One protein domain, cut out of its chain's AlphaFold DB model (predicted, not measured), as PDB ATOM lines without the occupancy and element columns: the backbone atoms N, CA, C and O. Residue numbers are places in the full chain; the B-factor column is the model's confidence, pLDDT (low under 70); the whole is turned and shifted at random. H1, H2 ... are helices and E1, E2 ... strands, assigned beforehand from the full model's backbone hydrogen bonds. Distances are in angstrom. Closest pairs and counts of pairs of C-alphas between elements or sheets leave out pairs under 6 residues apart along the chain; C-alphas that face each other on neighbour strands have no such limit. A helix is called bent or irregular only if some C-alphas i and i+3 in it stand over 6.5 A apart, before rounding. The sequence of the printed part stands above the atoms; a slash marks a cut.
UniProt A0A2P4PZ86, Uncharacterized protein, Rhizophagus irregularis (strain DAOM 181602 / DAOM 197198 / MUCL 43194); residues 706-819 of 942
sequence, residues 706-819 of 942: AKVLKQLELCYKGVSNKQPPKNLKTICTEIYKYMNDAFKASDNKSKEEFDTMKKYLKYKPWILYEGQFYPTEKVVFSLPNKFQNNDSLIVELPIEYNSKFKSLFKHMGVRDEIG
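This is residues 706 to 819 of the 942 residues of an uncharacterized protein of Rhizophagus irregularis (strain DAOM 181602 / DAOM 197198 / MUCL 43194) (UniProt A0A2P4PZ86). Helices H1, H3 and H4 pack crosswise on the longest helix, H2, while the small hairpin of E1 and E2 sits near the middle of the domain, by H1 and H2. A long loop, residues 775 to 798, reaches out to one far end. The printed part has 114 residues, with H1, H2, H3, E1, E2 and H4 in chain order; the sheet is E1 - E2, antiparallel, and the class is mostly helix. It is compact, with a radius of gyration of the C-alphas of 14.0 A and spans of 44 by 32 by 22 A.

Find strand E1 at residues 767 to 769, 6.6 A long, from C-alpha 767 at (16.375, 48.478, -25.521), and E2 at 772 to 774, 6.7 A. H2, residues 728 to 744, runs 24.3 A. H1, residues 706 to 720, starts at (14.406, 65.075, -31.079) and runs 20.9 A; H3, residues 748 to 761, 19.9 A. H4, residues 799 to 812, runs 17.0 A to C-alpha 812 at (14.731, 48.106, -36.026); it is irregular, with C-alphas 804 and 807 8.7 A apart.

In the hairpin E1 and E2, look for N 769 and O 772, 2.8 A apart. The closest C-alphas of E2 and H1, Phe 773 and Tyr 716, are 6.2 A apart. H2 is the hub. Its residues 728 to 735 alone touch H1, closest at C-alphas Leu 728 and Cys 715, 6.7 A; this helical hairpin runs opposite ways at a tilt of 35.1 degrees, only just steep. Its residues 739 to 743 alone touch H3, closest at C-alphas Ala 742 and Ser 750, 4.8 A. H4 touches H2, closest at C-alphas Leu 808 and Asn 740, 5.7 A, at a steep tilt of 47 degrees. H1 and H4 are apart. In H1, H2 and H3 every O i to N i+4 pair is within hydrogen-bond range; in H4, 7 of 10.

The C-alphas farthest apart, Asn 748 and Lys 786, are 43.9 A from each other. The printed part has no cut. The link from E2 to H4 is long, 24 residues; within it, residues 779 to 780 pair in parallel with 795 to 796. Confidence is under 70 at residues 788 to 792.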
ATOM      1  N   ALA A 706      13.125  64.714 -31.678       91.94
ATOM      2  CA  ALA A 706      14.406  65.075 -31.079       91.94
ATOM      3  C   ALA A 706      14.342  65.113 -29.542       91.94
ATOM      4  O   ALA A 706      15.270  64.651 -28.874       91.94
ATOM      5  N   LYS A 707      13.236  65.607 -28.970       92.81
ATOM      6  CA  LYS A 707      13.043  65.655 -27.521       92.81
ATOM      7  C   LYS A 707      12.691  64.284 -26.942       92.81
ATOM      8  O   LYS A 707      13.226  63.936 -25.893       92.81
ATOM      9  N   VAL A 708      11.886  63.472 -27.633       93.88
ATOM     10  CA  VAL A 708      11.592  62.083 -27.212       93.88
ATOM     11  C   VAL A 708      12.864  61.221 -27.223       93.88
ATOM     12  O   VAL A 708      13.138  60.461 -26.294       93.88
ATOM     13  N   LEU A 709      13.723  61.388 -28.229       93.12
ATOM     14  CA  LEU A 709      15.033  60.736 -28.276       93.12
ATOM     15  C   LEU A 709      15.973  61.253 -27.181       93.12
ATOM     16  O   LEU A 709      16.780  60.486 -26.648       93.12
ATOM     17  N   LYS A 710      15.866  62.536 -26.815       93.06
ATOM     18  CA  LYS A 710      16.605  63.106 -25.686       93.06
ATOM     19  C   LYS A 710      16.135  62.534 -24.346       93.06
ATOM     20  O   LYS A 710      16.976  62.223 -23.508       93.06
ATOM     21  N   GLN A 711      14.828  62.341 -24.169       93.44
ATOM     22  CA  GLN A 711      14.223  61.671 -23.012       93.44
ATOM     23  C   GLN A 711      14.797  60.257 -22.866       93.44
ATOM     24  O   GLN A 711      15.298  59.903 -21.799       93.44
ATOM     25  N   LEU A 712      14.817  59.480 -23.957       93.56
ATOM     26  CA  LEU A 712      15.412  58.143 -23.965       93.56
ATOM     27  C   LEU A 712      16.912  58.175 -23.637       93.56
ATOM     28  O   LEU A 712      17.407  57.327 -22.894       93.56
ATOM     29  N   GLU A 713      17.633  59.174 -24.155       91.75
ATOM     30  CA  GLU A 713      19.043  59.390 -23.836       91.75
ATOM     31  C   GLU A 713      19.292  59.640 -22.350       91.75
ATOM     32  O   GLU A 713      20.226  59.072 -21.780       91.75
ATOM     33  N   LEU A 714      18.459  60.458 -21.710       90.88
ATOM     34  CA  LEU A 714      18.554  60.703 -20.274       90.88
ATOM     35  C   LEU A 714      18.235  59.445 -19.461       90.88
ATOM     36  O   LEU A 714      18.890  59.218 -18.447       90.88
ATOM     37  N   CYS A 715      17.314  58.591 -19.922       91.31
ATOM     38  CA  CYS A 715      17.031  57.315 -19.266       91.31
ATOM     39  C   CYS A 715      18.261  56.403 -19.220       91.31
ATOM     40  O   CYS A 715      18.647  55.968 -18.135       91.31
ATOM     41  N   TYR A 716      18.902  56.127 -20.362       87.94
ATOM     42  CA  TYR A 716      20.055  55.222 -20.343       87.94
ATOM     43  C   TYR A 716      21.286  55.852 -19.690       87.94
ATOM     44  O   TYR A 716      22.009  55.152 -18.987       87.94
ATOM     45  N   LYS A 717      21.495  57.173 -19.813       88.19
ATOM     46  CA  LYS A 717      22.546  57.877 -19.055       88.19
ATOM     47  C   LYS A 717      22.311  57.808 -17.547       88.19
ATOM     48  O   LYS A 717      23.257  57.568 -16.804       88.19
ATOM     49  N   GLY A 718      21.067  57.986 -17.100       86.81
ATOM     50  CA  GLY A 718      20.683  57.852 -15.694       86.81
ATOM     51  C   GLY A 718      20.983  56.453 -15.164       86.81
ATOM     52  O   GLY A 718      21.611  56.313 -14.118       86.81
ATOM     53  N   VAL A 719      20.644  55.417 -15.934       88.25
ATOM     54  CA  VAL A 719      21.007  54.026 -15.617       88.25
ATOM     55  C   VAL A 719      22.528  53.841 -15.534       88.25
ATOM     56  O   VAL A 719      23.014  53.326 -14.529       88.25
ATOM     57  N   SER A 720      23.297  54.302 -16.530       85.44
ATOM     58  CA  SER A 720      24.769  54.212 -16.515       85.44
ATOM     59  C   SER A 720      25.395  54.932 -15.315       85.44
ATOM     60  O   SER A 720      26.378  54.453 -14.753       85.44
ATOM     61  N   ASN A 721      24.791  56.040 -14.878       86.44
ATOM     62  CA  ASN A 721      25.219  56.827 -13.722       86.44
ATOM     63  C   ASN A 721      24.646  56.323 -12.384       86.44
ATOM     64  O   ASN A 721      24.813  56.992 -11.365       86.44
ATOM     65  N   LYS A 722      23.971  55.162 -12.357       85.88
ATOM     66  CA  LYS A 722      23.318  54.581 -11.164       85.88
ATOM     67  C   LYS A 722      22.238  55.477 -10.533       85.88
ATOM     68  O   LYS A 722      21.941  55.358  -9.348       85.88
ATOM     69  N   GLN A 723      21.630  56.353 -11.328       86.81
ATOM     70  CA  GLN A 723      20.516  57.229 -10.959       86.81
ATOM     71  C   GLN A 723      19.381  57.094 -11.992       86.81
ATOM     72  O   GLN A 723      19.137  58.012 -12.780       86.81
ATOM     73  N   PRO A 724      18.710  55.930 -12.064       86.56
ATOM     74  CA  PRO A 724      17.617  55.734 -13.004       86.56
ATOM     75  C   PRO A 724      16.403  56.614 -12.641       86.56
ATOM     76  O   PRO A 724      16.111  56.806 -11.458       86.56
ATOM     77  N   PRO A 725      15.644  57.107 -13.635       85.69
ATOM     78  CA  PRO A 725      14.371  57.782 -13.393       85.69
ATOM     79  C   PRO A 725      13.377  56.893 -12.627       85.69
ATOM     80  O   PRO A 725      13.256  55.706 -12.937       85.69
ATOM     81  N   LYS A 726      12.588  57.472 -11.702       83.56
ATOM     82  CA  LYS A 726      11.579  56.743 -10.896       83.56
ATOM     83  C   LYS A 726      10.637  55.876 -11.752       83.56
ATOM     84  O   LYS A 726      10.326  54.751 -11.384       83.56
ATOM     85  N   ASN A 727      10.223  56.387 -12.914       86.56
ATOM     86  CA  ASN A 727       9.256  55.747 -13.817       86.56
ATOM     87  C   ASN A 727       9.906  55.136 -15.073       86.56
ATOM     88  O   ASN A 727       9.274  55.085 -16.129       86.56
ATOM     89  N   LEU A 728      11.166  54.684 -14.989       89.50
ATOM     90  CA  LEU A 728      11.965  54.227 -16.137       89.50
ATOM     91  C   LEU A 728      11.227  53.243 -17.064       89.50
ATOM     92  O   LEU A 728      11.205  53.448 -18.280       89.50
ATOM     93  N   LYS A 729      10.601  52.198 -16.506       89.50
ATOM     94  CA  LYS A 729       9.885  51.175 -17.292       89.50
ATOM     95  C   LYS A 729       8.703  51.773 -18.060       89.50
ATOM     96  O   LYS A 729       8.523  51.476 -19.241       89.50
ATOM     97  N   THR A 730       7.926  52.639 -17.412       90.50
ATOM     98  CA  THR A 730       6.767  53.313 -18.013       90.50
ATOM     99  C   THR A 730       7.199  54.270 -19.121       90.50
ATOM    100  O   THR A 730       6.625  54.237 -20.204       90.50
ATOM    101  N   ILE A 731       8.259  55.054 -18.885       92.38
ATOM    102  CA  ILE A 731       8.851  55.954 -19.885       92.38
ATOM    103  C   ILE A 731       9.267  55.169 -21.133       92.38
ATOM    104  O   ILE A 731       8.832  55.494 -22.233       92.38
ATOM    105  N   CYS A 732      10.048  54.095 -20.972       92.06
ATOM    106  CA  CYS A 732      10.511  53.302 -22.115       92.06
ATOM    107  C   CYS A 732       9.346  52.658 -22.873       92.06
ATOM    108  O   CYS A 732       9.331  52.666 -24.098       92.06
ATOM    109  N   THR A 733       8.340  52.155 -22.153       91.69
ATOM    110  CA  THR A 733       7.160  51.530 -22.767       91.69
ATOM    111  C   THR A 733       6.366  52.522 -23.619       91.69
ATOM    112  O   THR A 733       5.989  52.184 -24.739       91.69
ATOM    113  N   GLU A 734       6.146  53.748 -23.132       93.56
ATOM    114  CA  GLU A 734       5.458  54.788 -23.908       93.56
ATOM    115  C   GLU A 734       6.304  55.282 -25.090       93.56
ATOM    116  O   GLU A 734       5.760  55.514 -26.166       93.56
ATOM    117  N   ILE A 735       7.633  55.359 -24.953       93.75
ATOM    118  CA  ILE A 735       8.526  55.678 -26.082       93.75
ATOM    119  C   ILE A 735       8.443  54.592 -27.165       93.75
ATOM    120  O   ILE A 735       8.314  54.911 -28.343       93.75
ATOM    121  N   TYR A 736       8.464  53.308 -26.792       94.25
ATOM    122  CA  TYR A 736       8.324  52.205 -27.756       94.25
ATOM    123  C   TYR A 736       6.950  52.192 -28.419       94.25
ATOM    124  O   TYR A 736       6.845  51.892 -29.607       94.25
ATOM    125  N   LYS A 737       5.905  52.565 -27.676       93.12
ATOM    126  CA  LYS A 737       4.568  52.767 -28.227       93.12
ATOM    127  C   LYS A 737       4.562  53.891 -29.264       93.12
ATOM    128  O   LYS A 737       4.140  53.637 -30.383       93.12
ATOM    129  N   TYR A 738       5.118  55.062 -28.945       93.75
ATOM    130  CA  TYR A 738       5.259  56.170 -29.898       93.75
ATOM    131  C   TYR A 738       6.018  55.749 -31.166       93.75
ATOM    132  O   TYR A 738       5.542  55.968 -32.277       93.75
ATOM    133  N   MET A 739       7.153  55.058 -31.016       92.88
ATOM    134  CA  MET A 739       7.920  54.523 -32.149       92.88
ATOM    135  C   MET A 739       7.099  53.551 -33.006       92.88
ATOM    136  O   MET A 739       7.193  53.571 -34.231       92.88
ATOM    137  N   ASN A 740       6.310  52.683 -32.372       93.25
ATOM    138  CA  ASN A 740       5.456  51.713 -33.050       93.25
ATOM    139  C   ASN A 740       4.279  52.380 -33.766       93.25
ATOM    140  O   ASN A 740       3.893  51.929 -34.841       93.25
ATOM    141  N   ASP A 741       3.719  53.435 -33.183       91.75
ATOM    142  CA  ASP A 741       2.626  54.198 -33.775       91.75
ATOM    143  C   ASP A 741       3.135  54.967 -35.004       91.75
ATOM    144  O   ASP A 741       2.537  54.849 -36.073       91.75
ATOM    145  N   ALA A 742       4.307  55.612 -34.914       91.31
ATOM    146  CA  ALA A 742       4.980  56.239 -36.056       91.31
ATOM    147  C   ALA A 742       5.337  55.225 -37.161       91.31
ATOM    148  O   ALA A 742       5.159  55.500 -38.344       91.31
ATOM    149  N   PHE A 743       5.782  54.021 -36.782       91.06
ATOM    150  CA  PHE A 743       6.071  52.924 -37.714       91.06
ATOM    151  C   PHE A 743       4.825  52.411 -38.458       91.06
ATOM    152  O   PHE A 743       4.919  52.012 -39.617       91.06
ATOM    153  N   LYS A 744       3.663  52.381 -37.794       89.44
ATOM    154  CA  LYS A 744       2.401  51.886 -38.374       89.44
ATOM    155  C   LYS A 744       1.636  52.946 -39.155       89.44
ATOM    156  O   LYS A 744       0.790  52.592 -39.978       89.44
ATOM    157  N   ALA A 745       1.876  54.218 -38.867       89.19
ATOM    158  CA  ALA A 745       1.203  55.321 -39.521       89.19
ATOM    159  C   ALA A 745       1.555  55.389 -41.018       89.19
ATOM    160  O   ALA A 745       2.654  55.049 -41.457       89.19
ATOM    161  N   SER A 746       0.582  55.803 -41.829       83.38
ATOM    162  CA  SER A 746       0.711  55.838 -43.289       83.38
ATOM    163  C   SER A 746       1.153  57.202 -43.829       83.38
ATOM    164  O   SER A 746       1.565  57.284 -44.992       83.38
ATOM    165  N   ASP A 747       1.110  58.248 -43.000       89.88
ATOM    166  CA  ASP A 747       1.445  59.615 -43.383       89.88
ATOM    167  C   ASP A 747       2.963  59.845 -43.501       89.88
ATOM    168  O   ASP A 747       3.783  59.134 -42.917       89.88
ATOM    169  N   ASN A 748       3.350  60.840 -44.305       88.06
ATOM    170  CA  ASN A 748       4.760  61.119 -44.589       88.06
ATOM    171  C   ASN A 748       5.516  61.651 -43.367       88.06
ATOM    172  O   ASN A 748       6.682  61.309 -43.195       88.06
ATOM    173  N   LYS A 749       4.858  62.439 -42.505       88.12
ATOM    174  CA  LYS A 749       5.491  63.013 -41.313       88.12
ATOM    175  C   LYS A 749       5.918  61.896 -40.363       88.12
ATOM    176  O   LYS A 749       7.086  61.826 -40.001       88.12
ATOM    177  N   SER A 750       5.021  60.968 -40.039       89.12
ATOM    178  CA  SER A 750       5.326  59.823 -39.174       89.12
ATOM    179  C   SER A 750       6.439  58.929 -39.735       89.12
ATOM    180  O   SER A 750       7.268  58.428 -38.973       89.12
ATOM    181  N   LYS A 751       6.516  58.763 -41.064       88.94
ATOM    182  CA  LYS A 751       7.619  58.032 -41.714       88.94
ATOM    183  C   LYS A 751       8.961  58.738 -41.535       88.94
ATOM    184  O   LYS A 751       9.925  58.095 -41.132       88.94
ATOM    185  N   GLU A 752       9.019  60.049 -41.771       90.56
ATOM    186  CA  GLU A 752      10.231  60.850 -41.546       90.56
ATOM    187  C   GLU A 752      10.661  60.832 -40.070       90.56
ATOM    188  O   GLU A 752      11.851  60.697 -39.756       90.56
ATOM    189  N   GLU A 753       9.696  60.921 -39.151       90.75
ATOM    190  CA  GLU A 753       9.922  60.800 -37.711       90.75
ATOM    191  C   GLU A 753      10.515  59.429 -37.358       90.75
ATOM    192  O   GLU A 753      11.530  59.344 -36.657       90.75
ATOM    193  N   PHE A 754       9.934  58.351 -37.887       93.06
ATOM    194  CA  PHE A 754      10.415  56.990 -37.679       93.06
ATOM    195  C   PHE A 754      11.815  56.759 -38.256       93.06
ATOM    196  O   PHE A 754      12.682  56.220 -37.565       93.06
ATOM    197  N   ASP A 755      12.080  57.221 -39.477       91.19
ATOM    198  CA  ASP A 755      13.399  57.123 -40.106       91.19
ATOM    199  C   ASP A 755      14.461  57.893 -39.310       91.19
ATOM    200  O   ASP A 755      15.588  57.415 -39.122       91.19
ATOM    201  N   THR A 756      14.087  59.051 -38.757       92.81
ATOM    202  CA  THR A 756      14.936  59.831 -37.851       92.81
ATOM    203  C   THR A 756      15.268  59.039 -36.585       92.81
ATOM    204  O   THR A 756      16.443  58.941 -36.210       92.81
ATOM    205  N   MET A 757      14.267  58.416 -35.950       93.75
ATOM    206  CA  MET A 757      14.466  57.552 -34.780       93.75
ATOM    207  C   MET A 757      15.365  56.356 -35.106       93.75
ATOM    208  O   MET A 757      16.349  56.110 -34.405       93.75
ATOM    209  N   LYS A 758      15.094  55.650 -36.207       91.69
ATOM    210  CA  LYS A 758      15.871  54.488 -36.659       91.69
ATOM    211  C   LYS A 758      17.337  54.843 -36.899       91.69
ATOM    212  O   LYS A 758      18.231  54.140 -36.426       91.69
ATOM    213  N   LYS A 759      17.602  55.965 -37.576       91.94
ATOM    214  CA  LYS A 759      18.963  56.461 -37.823       91.94
ATOM    215  C   LYS A 759      19.688  56.814 -36.524       91.94
ATOM    216  O   LYS A 759      20.852  56.455 -36.368       91.94
ATOM    217  N   TYR A 760      19.014  57.500 -35.600       92.38
ATOM    218  CA  TYR A 760      19.607  57.921 -34.329       92.38
ATOM    219  C   TYR A 760      19.936  56.741 -33.400       92.38
ATOM    220  O   TYR A 760      20.940  56.781 -32.684       92.38
ATOM    221  N   LEU A 761      19.104  55.696 -33.413       92.56
ATOM    222  CA  LEU A 761      19.203  54.557 -32.497       92.56
ATOM    223  C   LEU A 761      20.097  53.414 -32.995       92.56
ATOM    224  O   LEU A 761      20.503  52.595 -32.176       92.56
ATOM    225  N   LYS A 762      20.457  53.384 -34.287       86.69
ATOM    226  CA  LYS A 762      21.177  52.276 -34.950       86.69
ATOM    227  C   LYS A 762      22.381  51.718 -34.179       86.69
ATOM    228  O   LYS A 762      22.611  50.523 -34.234       86.69
ATOM    229  N   TYR A 763      23.136  52.564 -33.478       83.75
ATOM    230  CA  TYR A 763      24.342  52.164 -32.738       83.75
ATOM    231  C   TYR A 763      24.282  52.507 -31.241       83.75
ATOM    232  O   TYR A 763      25.316  52.565 -30.575       83.75
ATOM    233  N   LYS A 764      23.093  52.808 -30.706       89.25
ATOM    234  CA  LYS A 764      22.914  53.219 -29.305       89.25
ATOM    235  C   LYS A 764      22.274  52.100 -28.477       89.25
ATOM    236  O   LYS A 764      21.457  51.353 -29.005       89.25
ATOM    237  N   PRO A 765      22.587  51.989 -27.176       89.50
ATOM    238  CA  PRO A 765      21.888  51.077 -26.282       89.50
ATOM    239  C   PRO A 765      20.535  51.679 -25.881       89.50
ATOM    240  O   PRO A 765      20.478  52.594 -25.064       89.50
ATOM    241  N   TRP A 766      19.446  51.205 -26.485       92.31
ATOM    242  CA  TRP A 766      18.115  51.816 -26.342       92.31
ATOM    243  C   TRP A 766      17.015  50.838 -25.913       92.31
ATOM    244  O   TRP A 766      15.924  51.272 -25.538       92.31
ATOM    245  N   ILE A 767      17.308  49.536 -25.911       91.94
ATOM    246  CA  ILE A 767      16.375  48.478 -25.521       91.94
ATOM    247  C   ILE A 767      16.556  48.178 -24.031       91.94
ATOM    248  O   ILE A 767      17.636  47.763 -23.618       91.94
ATOM    249  N   LEU A 768      15.517  48.403 -23.225       91.56
ATOM    250  CA  LEU A 768      15.537  48.170 -21.780       91.56
ATOM    251  C   LEU A 768      15.327  46.679 -21.464       91.56
ATOM    252  O   LEU A 768      14.317  46.100 -21.853       91.56
ATOM    253  N   TYR A 769      16.239  46.076 -20.706       87.44
ATOM    254  CA  TYR A 769      16.120  44.721 -20.159       87.44
ATOM    255  C   TYR A 769      16.702  44.698 -18.740       87.44
ATOM    256  O   TYR A 769      17.824  45.152 -18.530       87.44
ATOM    257  N   GLU A 770      15.915  44.239 -17.760       82.94
ATOM    258  CA  GLU A 770      16.298  44.143 -16.335       82.94
ATOM    259  C   GLU A 770      17.026  45.380 -15.767       82.94
ATOM    260  O   GLU A 770      17.995  45.294 -15.019       82.94
ATOM    261  N   GLY A 771      16.557  46.577 -16.134       83.25
ATOM    262  CA  GLY A 771      17.126  47.837 -15.645       83.25
ATOM    263  C   GLY A 771      18.416  48.279 -16.345       83.25
ATOM    264  O   GLY A 771      18.958  49.314 -15.973       83.25
ATOM    265  N   GLN A 772      18.880  47.558 -17.370       87.19
ATOM    266  CA  GLN A 772      20.003  47.936 -18.231       87.19
ATOM    267  C   GLN A 772      19.559  48.155 -19.681       87.19
ATOM    268  O   GLN A 772      18.518  47.667 -20.114       87.19
ATOM    269  N   PHE A 773      20.355  48.911 -20.441       91.56
ATOM    270  CA  PHE A 773      20.081  49.202 -21.845       91.56
ATOM    271  C   PHE A 773      21.035  48.453 -22.771       91.56
ATOM    272  O   PHE A 773      22.252  48.502 -22.596       91.56
ATOM    273  N   TYR A 774      20.474  47.830 -23.806       89.38
ATOM    274  CA  TYR A 774      21.200  47.030 -24.785       89.38
ATOM    275  C   TYR A 774      21.038  47.607 -26.199       89.38
ATOM    276  O   TYR A 774      19.976  48.149 -26.535       89.38
ATOM    277  N   PRO A 775      22.092  47.549 -27.035       90.75
ATOM    278  CA  PRO A 775      21.992  47.870 -28.451       90.75
ATOM    279  C   PRO A 775      21.310  46.725 -29.202       90.75
ATOM    280  O   PRO A 775      21.314  45.579 -28.749       90.75
ATOM    281  N   THR A 776      20.741  47.031 -30.363       90.00
ATOM    282  CA  THR A 776      19.943  46.088 -31.150       90.00
ATOM    283  C   THR A 776      20.690  44.792 -31.489       90.00
ATOM    284  O   THR A 776      20.092  43.722 -31.464       90.00
ATOM    285  N   GLU A 777      22.001  44.851 -31.733       86.00
ATOM    286  CA  GLU A 777      22.819  43.682 -32.078       86.00
ATOM    287  C   GLU A 777      22.911  42.654 -30.940       86.00
ATOM    288  O   GLU A 777      23.151  41.473 -31.195       86.00
ATOM    289  N   LYS A 778      22.704  43.094 -29.693       86.88
ATOM    290  CA  LYS A 778      22.788  42.270 -28.480       86.88
ATOM    291  C   LYS A 778      21.428  41.762 -27.993       86.88
ATOM    292  O   LYS A 778      21.353  41.205 -26.904       86.88
ATOM    293  N   VAL A 779      20.363  41.961 -28.766       88.81
ATOM    294  CA  VAL A 779      19.010  41.533 -28.398       88.81
ATOM    295  C   VAL A 779      18.462  40.575 -29.452       88.81
ATOM    296  O   VAL A 779      18.602  40.821 -30.653       88.81
ATOM    297  N   VAL A 780      17.831  39.490 -29.001       89.12
ATOM    298  CA  VAL A 780      17.177  38.482 -29.855       89.12
ATOM    299  C   VAL A 780      15.737  38.226 -29.406       89.12
ATOM    300  O   VAL A 780      15.400  38.459 -28.246       89.12
ATOM    301  N   PHE A 781      14.870  37.759 -30.308       87.06
ATOM    302  CA  PHE A 781      13.489  37.396 -29.964       87.06
ATOM    303  C   PHE A 781      13.375  36.061 -29.232       87.06
ATOM    304  O   PHE A 781      12.464  35.914 -28.424       87.06
ATOM    305  N   SER A 782      14.255  35.106 -29.535       84.25
ATOM    306  CA  SER A 782      14.330  33.818 -28.854       84.25
ATOM    307  C   SER A 782      15.776  33.516 -28.474       84.25
ATOM    308  O   SER A 782      16.657  33.440 -29.335       84.25
ATOM    309  N   LEU A 783      16.024  33.357 -27.172       82.19
ATOM    310  CA  LEU A 783      17.309  32.917 -26.642       82.19
ATOM    311  C   LEU A 783      17.120  31.532 -26.008       82.19
ATOM    312  O   LEU A 783      16.333  31.396 -25.074       82.19
ATOM    313  N   PRO A 784      17.827  30.486 -26.470       77.75
ATOM    314  CA  PRO A 784      17.720  29.169 -25.854       77.75
ATOM    315  C   PRO A 784      18.027  29.219 -24.349       77.75
ATOM    316  O   PRO A 784      19.053  29.777 -23.963       77.75
ATOM    317  N   ASN A 785      17.207  28.564 -23.512       71.75
ATOM    318  CA  ASN A 785      17.333  28.568 -22.039       71.75
ATOM    319  C   ASN A 785      18.756  28.273 -21.532       71.75
ATOM    320  O   ASN A 785      19.189  28.804 -20.517       71.75
ATOM    321  N   LYS A 786      19.515  27.451 -22.267       71.50
ATOM    322  CA  LYS A 786      20.919  27.117 -21.975       71.50
ATOM    323  C   LYS A 786      21.891  28.314 -22.018       71.50
ATOM    324  O   LYS A 786      23.027  28.164 -21.580       71.50
ATOM    325  N   PHE A 787      21.465  29.465 -22.538       70.50
ATOM    326  CA  PHE A 787      22.246  30.704 -22.645       70.50
ATOM    327  C   PHE A 787      21.657  31.872 -21.830       70.50
ATOM    328  O   PHE A 787      22.192  32.976 -21.874       70.50
ATOM    329  N   GLN A 788      20.584  31.644 -21.064       66.19
ATOM    330  CA  GLN A 788      19.982  32.642 -20.177       66.19
ATOM    331  C   GLN A 788      20.736  32.670 -18.830       66.19
ATOM    332  O   GLN A 788      20.328  32.028 -17.869       66.19
ATOM    333  N   ASN A 789      21.860  33.393 -18.764       61.81
ATOM    334  CA  ASN A 789      22.614  33.654 -17.528       61.81
ATOM    335  C   ASN A 789      22.789  35.171 -17.319       61.81
ATOM    336  O   ASN A 789      22.892  35.913 -18.295       61.81
ATOM    337  N   ASN A 790      22.919  35.626 -16.064       51.22
ATOM    338  CA  ASN A 790      23.026  37.055 -15.700       51.22
ATOM    339  C   ASN A 790      24.227  37.803 -16.322       51.22
ATOM    340  O   ASN A 790      24.199  39.027 -16.403       51.22
ATOM    341  N   ASP A 791      25.253  37.086 -16.792       56.72
ATOM    342  CA  ASP A 791      26.447  37.651 -17.444       56.72
ATOM    343  C   ASP A 791      26.415  37.523 -18.985       56.72
ATOM    344  O   ASP A 791      27.444  37.649 -19.657       56.72
ATOM    345  N   SER A 792      25.251  37.220 -19.575       64.56
ATOM    346  CA  SER A 792      25.135  37.011 -21.019       64.56
ATOM    347  C   SER A 792      25.318  38.313 -21.810       64.56
ATOM    348  O   SER A 792      24.690  39.337 -21.551       64.56
ATOM    349  N   LEU A 793      26.158  38.260 -22.848       70.56
ATOM    350  CA  LEU A 793      26.384  39.365 -23.792       70.56
ATOM    351  C   LEU A 793      25.169  39.640 -24.685       70.56
ATOM    352  O   LEU A 793      25.115  40.700 -25.314       70.56
ATOM    353  N   ILE A 794      24.262  38.663 -24.774       82.50
ATOM    354  CA  ILE A 794      23.029  38.705 -25.552       82.50
ATOM    355  C   ILE A 794      21.853  38.423 -24.638       82.50
ATOM    356  O   ILE A 794      21.866  37.452 -23.882       82.50
ATOM    357  N   VAL A 795      20.826  39.253 -24.754       86.06
ATOM    358  CA  VAL A 795      19.604  39.153 -23.958       86.06
ATOM    359  C   VAL A 795      18.400  38.856 -24.842       86.06
ATOM    360  O   VAL A 795      18.347  39.236 -26.015       86.06
ATOM    361  N   GLU A 796      17.418  38.173 -24.266       87.06
ATOM    362  CA  GLU A 796      16.126  37.953 -24.907       87.06
ATOM    363  C   GLU A 796      15.230  39.178 -24.715       87.06
ATOM    364  O   GLU A 796      15.145  39.738 -23.618       87.06
ATOM    365  N   LEU A 797      14.558  39.615 -25.781       87.69
ATOM    366  CA  LEU A 797      13.634  40.740 -25.709       87.69
ATOM    367  C   LEU A 797      12.519  40.430 -24.688       87.69
ATOM    368  O   LEU A 797      11.850  39.404 -24.824       87.69
ATOM    369  N   PRO A 798      12.244  41.320 -23.710       86.75
ATOM    370  CA  PRO A 798      11.186  41.101 -22.728       86.75
ATOM    371  C   PRO A 798       9.846  40.721 -23.365       86.75
ATOM    372  O   PRO A 798       9.401  41.359 -24.325       86.75
ATOM    373  N   ILE A 799       9.153  39.737 -22.780       84.06
ATOM    374  CA  ILE A 799       7.862  39.212 -23.270       84.06
ATOM    375  C   ILE A 799       6.825  40.336 -23.456       84.06
ATOM    376  O   ILE A 799       6.048  40.342 -24.416       84.06
ATOM    377  N   GLU A 800       6.838  41.336 -22.573       84.12
ATOM    378  CA  GLU A 800       5.958  42.508 -22.641       84.12
ATOM    379  C   GLU A 800       6.168  43.345 -23.914       84.12
ATOM    380  O   GLU A 800       5.209  43.879 -24.472       84.12
ATOM    381  N   TYR A 801       7.411  43.454 -24.388       88.62
ATOM    382  CA  TYR A 801       7.756  44.189 -25.605       88.62
ATOM    383  C   TYR A 801       7.583  43.320 -26.847       88.62
ATOM    384  O   TYR A 801       7.071  43.800 -27.858       88.62
ATOM    385  N   ASN A 802       7.927  42.033 -26.754       84.38
ATOM    386  CA  ASN A 802       7.721  41.066 -27.827       84.38
ATOM    387  C   ASN A 802       6.229  40.945 -28.184       84.38
ATOM    388  O   ASN A 802       5.866  41.021 -29.349       84.38
ATOM    389  N   SER A 803       5.333  40.864 -27.198       84.94
ATOM    390  CA  SER A 803       3.887  40.763 -27.457       84.94
ATOM    391  C   SER A 803       3.273  42.019 -28.096       84.94
ATOM    392  O   SER A 803       2.379  41.902 -28.930       84.94
ATOM    393  N   LYS A 804       3.745  43.223 -27.738       86.31
ATOM    394  CA  LYS A 804       3.139  44.499 -28.173       86.31
ATOM    395  C   LYS A 804       3.787  45.115 -29.413       86.31
ATOM    396  O   LYS A 804       3.106  45.768 -30.203       86.31
ATOM    397  N   PHE A 805       5.097  44.933 -29.573       91.88
ATOM    398  CA  PHE A 805       5.927  45.707 -30.500       91.88
ATOM    399  C   PHE A 805       6.842  44.829 -31.373       91.88
ATOM    400  O   PHE A 805       7.825  45.327 -31.918       91.88
ATOM    401  N   LYS A 806       6.534  43.531 -31.544       88.94
ATOM    402  CA  LYS A 806       7.359  42.578 -32.319       88.94
ATOM    403  C   LYS A 806       7.822  43.127 -33.669       88.94
ATOM    404  O   LYS A 806       9.013  43.136 -33.966       88.94
ATOM    405  N   SER A 807       6.880  43.615 -34.477       90.25
ATOM    406  CA  SER A 807       7.167  44.106 -35.828       90.25
ATOM    407  C   SER A 807       8.087  45.327 -35.825       90.25
ATOM    408  O   SER A 807       8.977  45.405 -36.669       90.25
ATOM    409  N   LEU A 808       7.927  46.232 -34.848       93.38
ATOM    410  CA  LEU A 808       8.814  47.379 -34.656       93.38
ATOM    411  C   LEU A 808      10.244  46.902 -34.379       93.38
ATOM    412  O   LEU A 808      11.160  47.265 -35.110       93.38
ATOM    413  N   PHE A 809      10.448  46.073 -33.349       92.56
ATOM    414  CA  PHE A 809      11.789  45.621 -32.961       92.56
ATOM    415  C   PHE A 809      12.480  44.831 -34.080       92.56
ATOM    416  O   PHE A 809      13.663  45.056 -34.340       92.56
ATOM    417  N   LYS A 810      11.731  43.996 -34.814       90.75
ATOM    418  CA  LYS A 810      12.241  43.272 -35.986       90.75
ATOM    419  C   LYS A 810      12.703  44.239 -37.077       90.75
ATOM    420  O   LYS A 810      13.807  44.108 -37.596       90.75
ATOM    421  N   HIS A 811      11.903  45.263 -37.376       90.69
ATOM    422  CA  HIS A 811      12.253  46.287 -38.364       90.69
ATOM    423  C   HIS A 811      13.429  47.185 -37.926       90.69
ATOM    424  O   HIS A 811      14.183  47.689 -38.765       90.69
ATOM    425  N   MET A 812      13.603  47.378 -36.617       90.88
ATOM    426  CA  MET A 812      14.731  48.106 -36.026       90.88
ATOM    427  C   MET A 812      16.036  47.293 -36.025       90.88
ATOM    428  O   MET A 812      17.090  47.879 -35.792       90.88
ATOM    429  N   GLY A 813      15.986  45.987 -36.328       88.56
ATOM    430  CA  GLY A 813      17.152  45.114 -36.501       88.56
ATOM    431  C   GLY A 813      17.343  44.047 -35.417       88.56
ATOM    432  O   GLY A 813      18.388  43.398 -35.408       88.56
ATOM    433  N   VAL A 814      16.383  43.870 -34.497       89.62
ATOM    434  CA  VAL A 814      16.425  42.776 -33.508       89.62
ATOM    435  C   VAL A 814      16.273  41.453 -34.250       89.62
ATOM    436  O   VAL A 814      15.367  41.296 -35.071       89.62
ATOM    437  N   ARG A 815      17.178  40.513 -33.979       88.56
ATOM    438  CA  ARG A 815      17.252  39.234 -34.696       88.56
ATOM    439  C   ARG A 815      16.275  38.220 -34.113       88.56
ATOM    440  O   ARG A 815      15.952  38.284 -32.929       88.56
ATOM    441  N   ASP A 816      15.810  37.289 -34.946       84.81
ATOM    442  CA  ASP A 816      14.908  36.221 -34.501       84.81
ATOM    443  C   ASP A 816      15.618  35.297 -33.491       84.81
ATOM    444  O   ASP A 816      15.092  35.060 -32.405       84.81
ATOM    445  N   GLU A 817      16.855  34.892 -33.797       83.12
ATOM    446  CA  GLU A 817      17.678  34.009 -32.965       83.12
ATOM    447  C   GLU A 817      19.142  34.485 -32.870       83.12
ATOM    448  O   GLU A 817      19.578  35.441 -33.523       83.12
ATOM    449  N   ILE A 818      19.906  33.806 -32.017       83.19
ATOM    450  CA  ILE A 818      21.346  33.993 -31.813       83.19
ATOM    451  C   ILE A 818      22.158  33.480 -33.018       83.19
ATOM    452  O   ILE A 818      21.897  32.391 -33.519       83.19
ATOM    453  N   GLY A 819      23.151  34.248 -33.484       82.62
ATOM    454  CA  GLY A 819      23.958  33.907 -34.671       82.62
ATOM    455  C   GLY A 819      25.324  33.301 -34.331       82.62
ATOM    456  O   GLY A 819      25.805  33.439 -33.200       82.62
TER     457      GLY A 819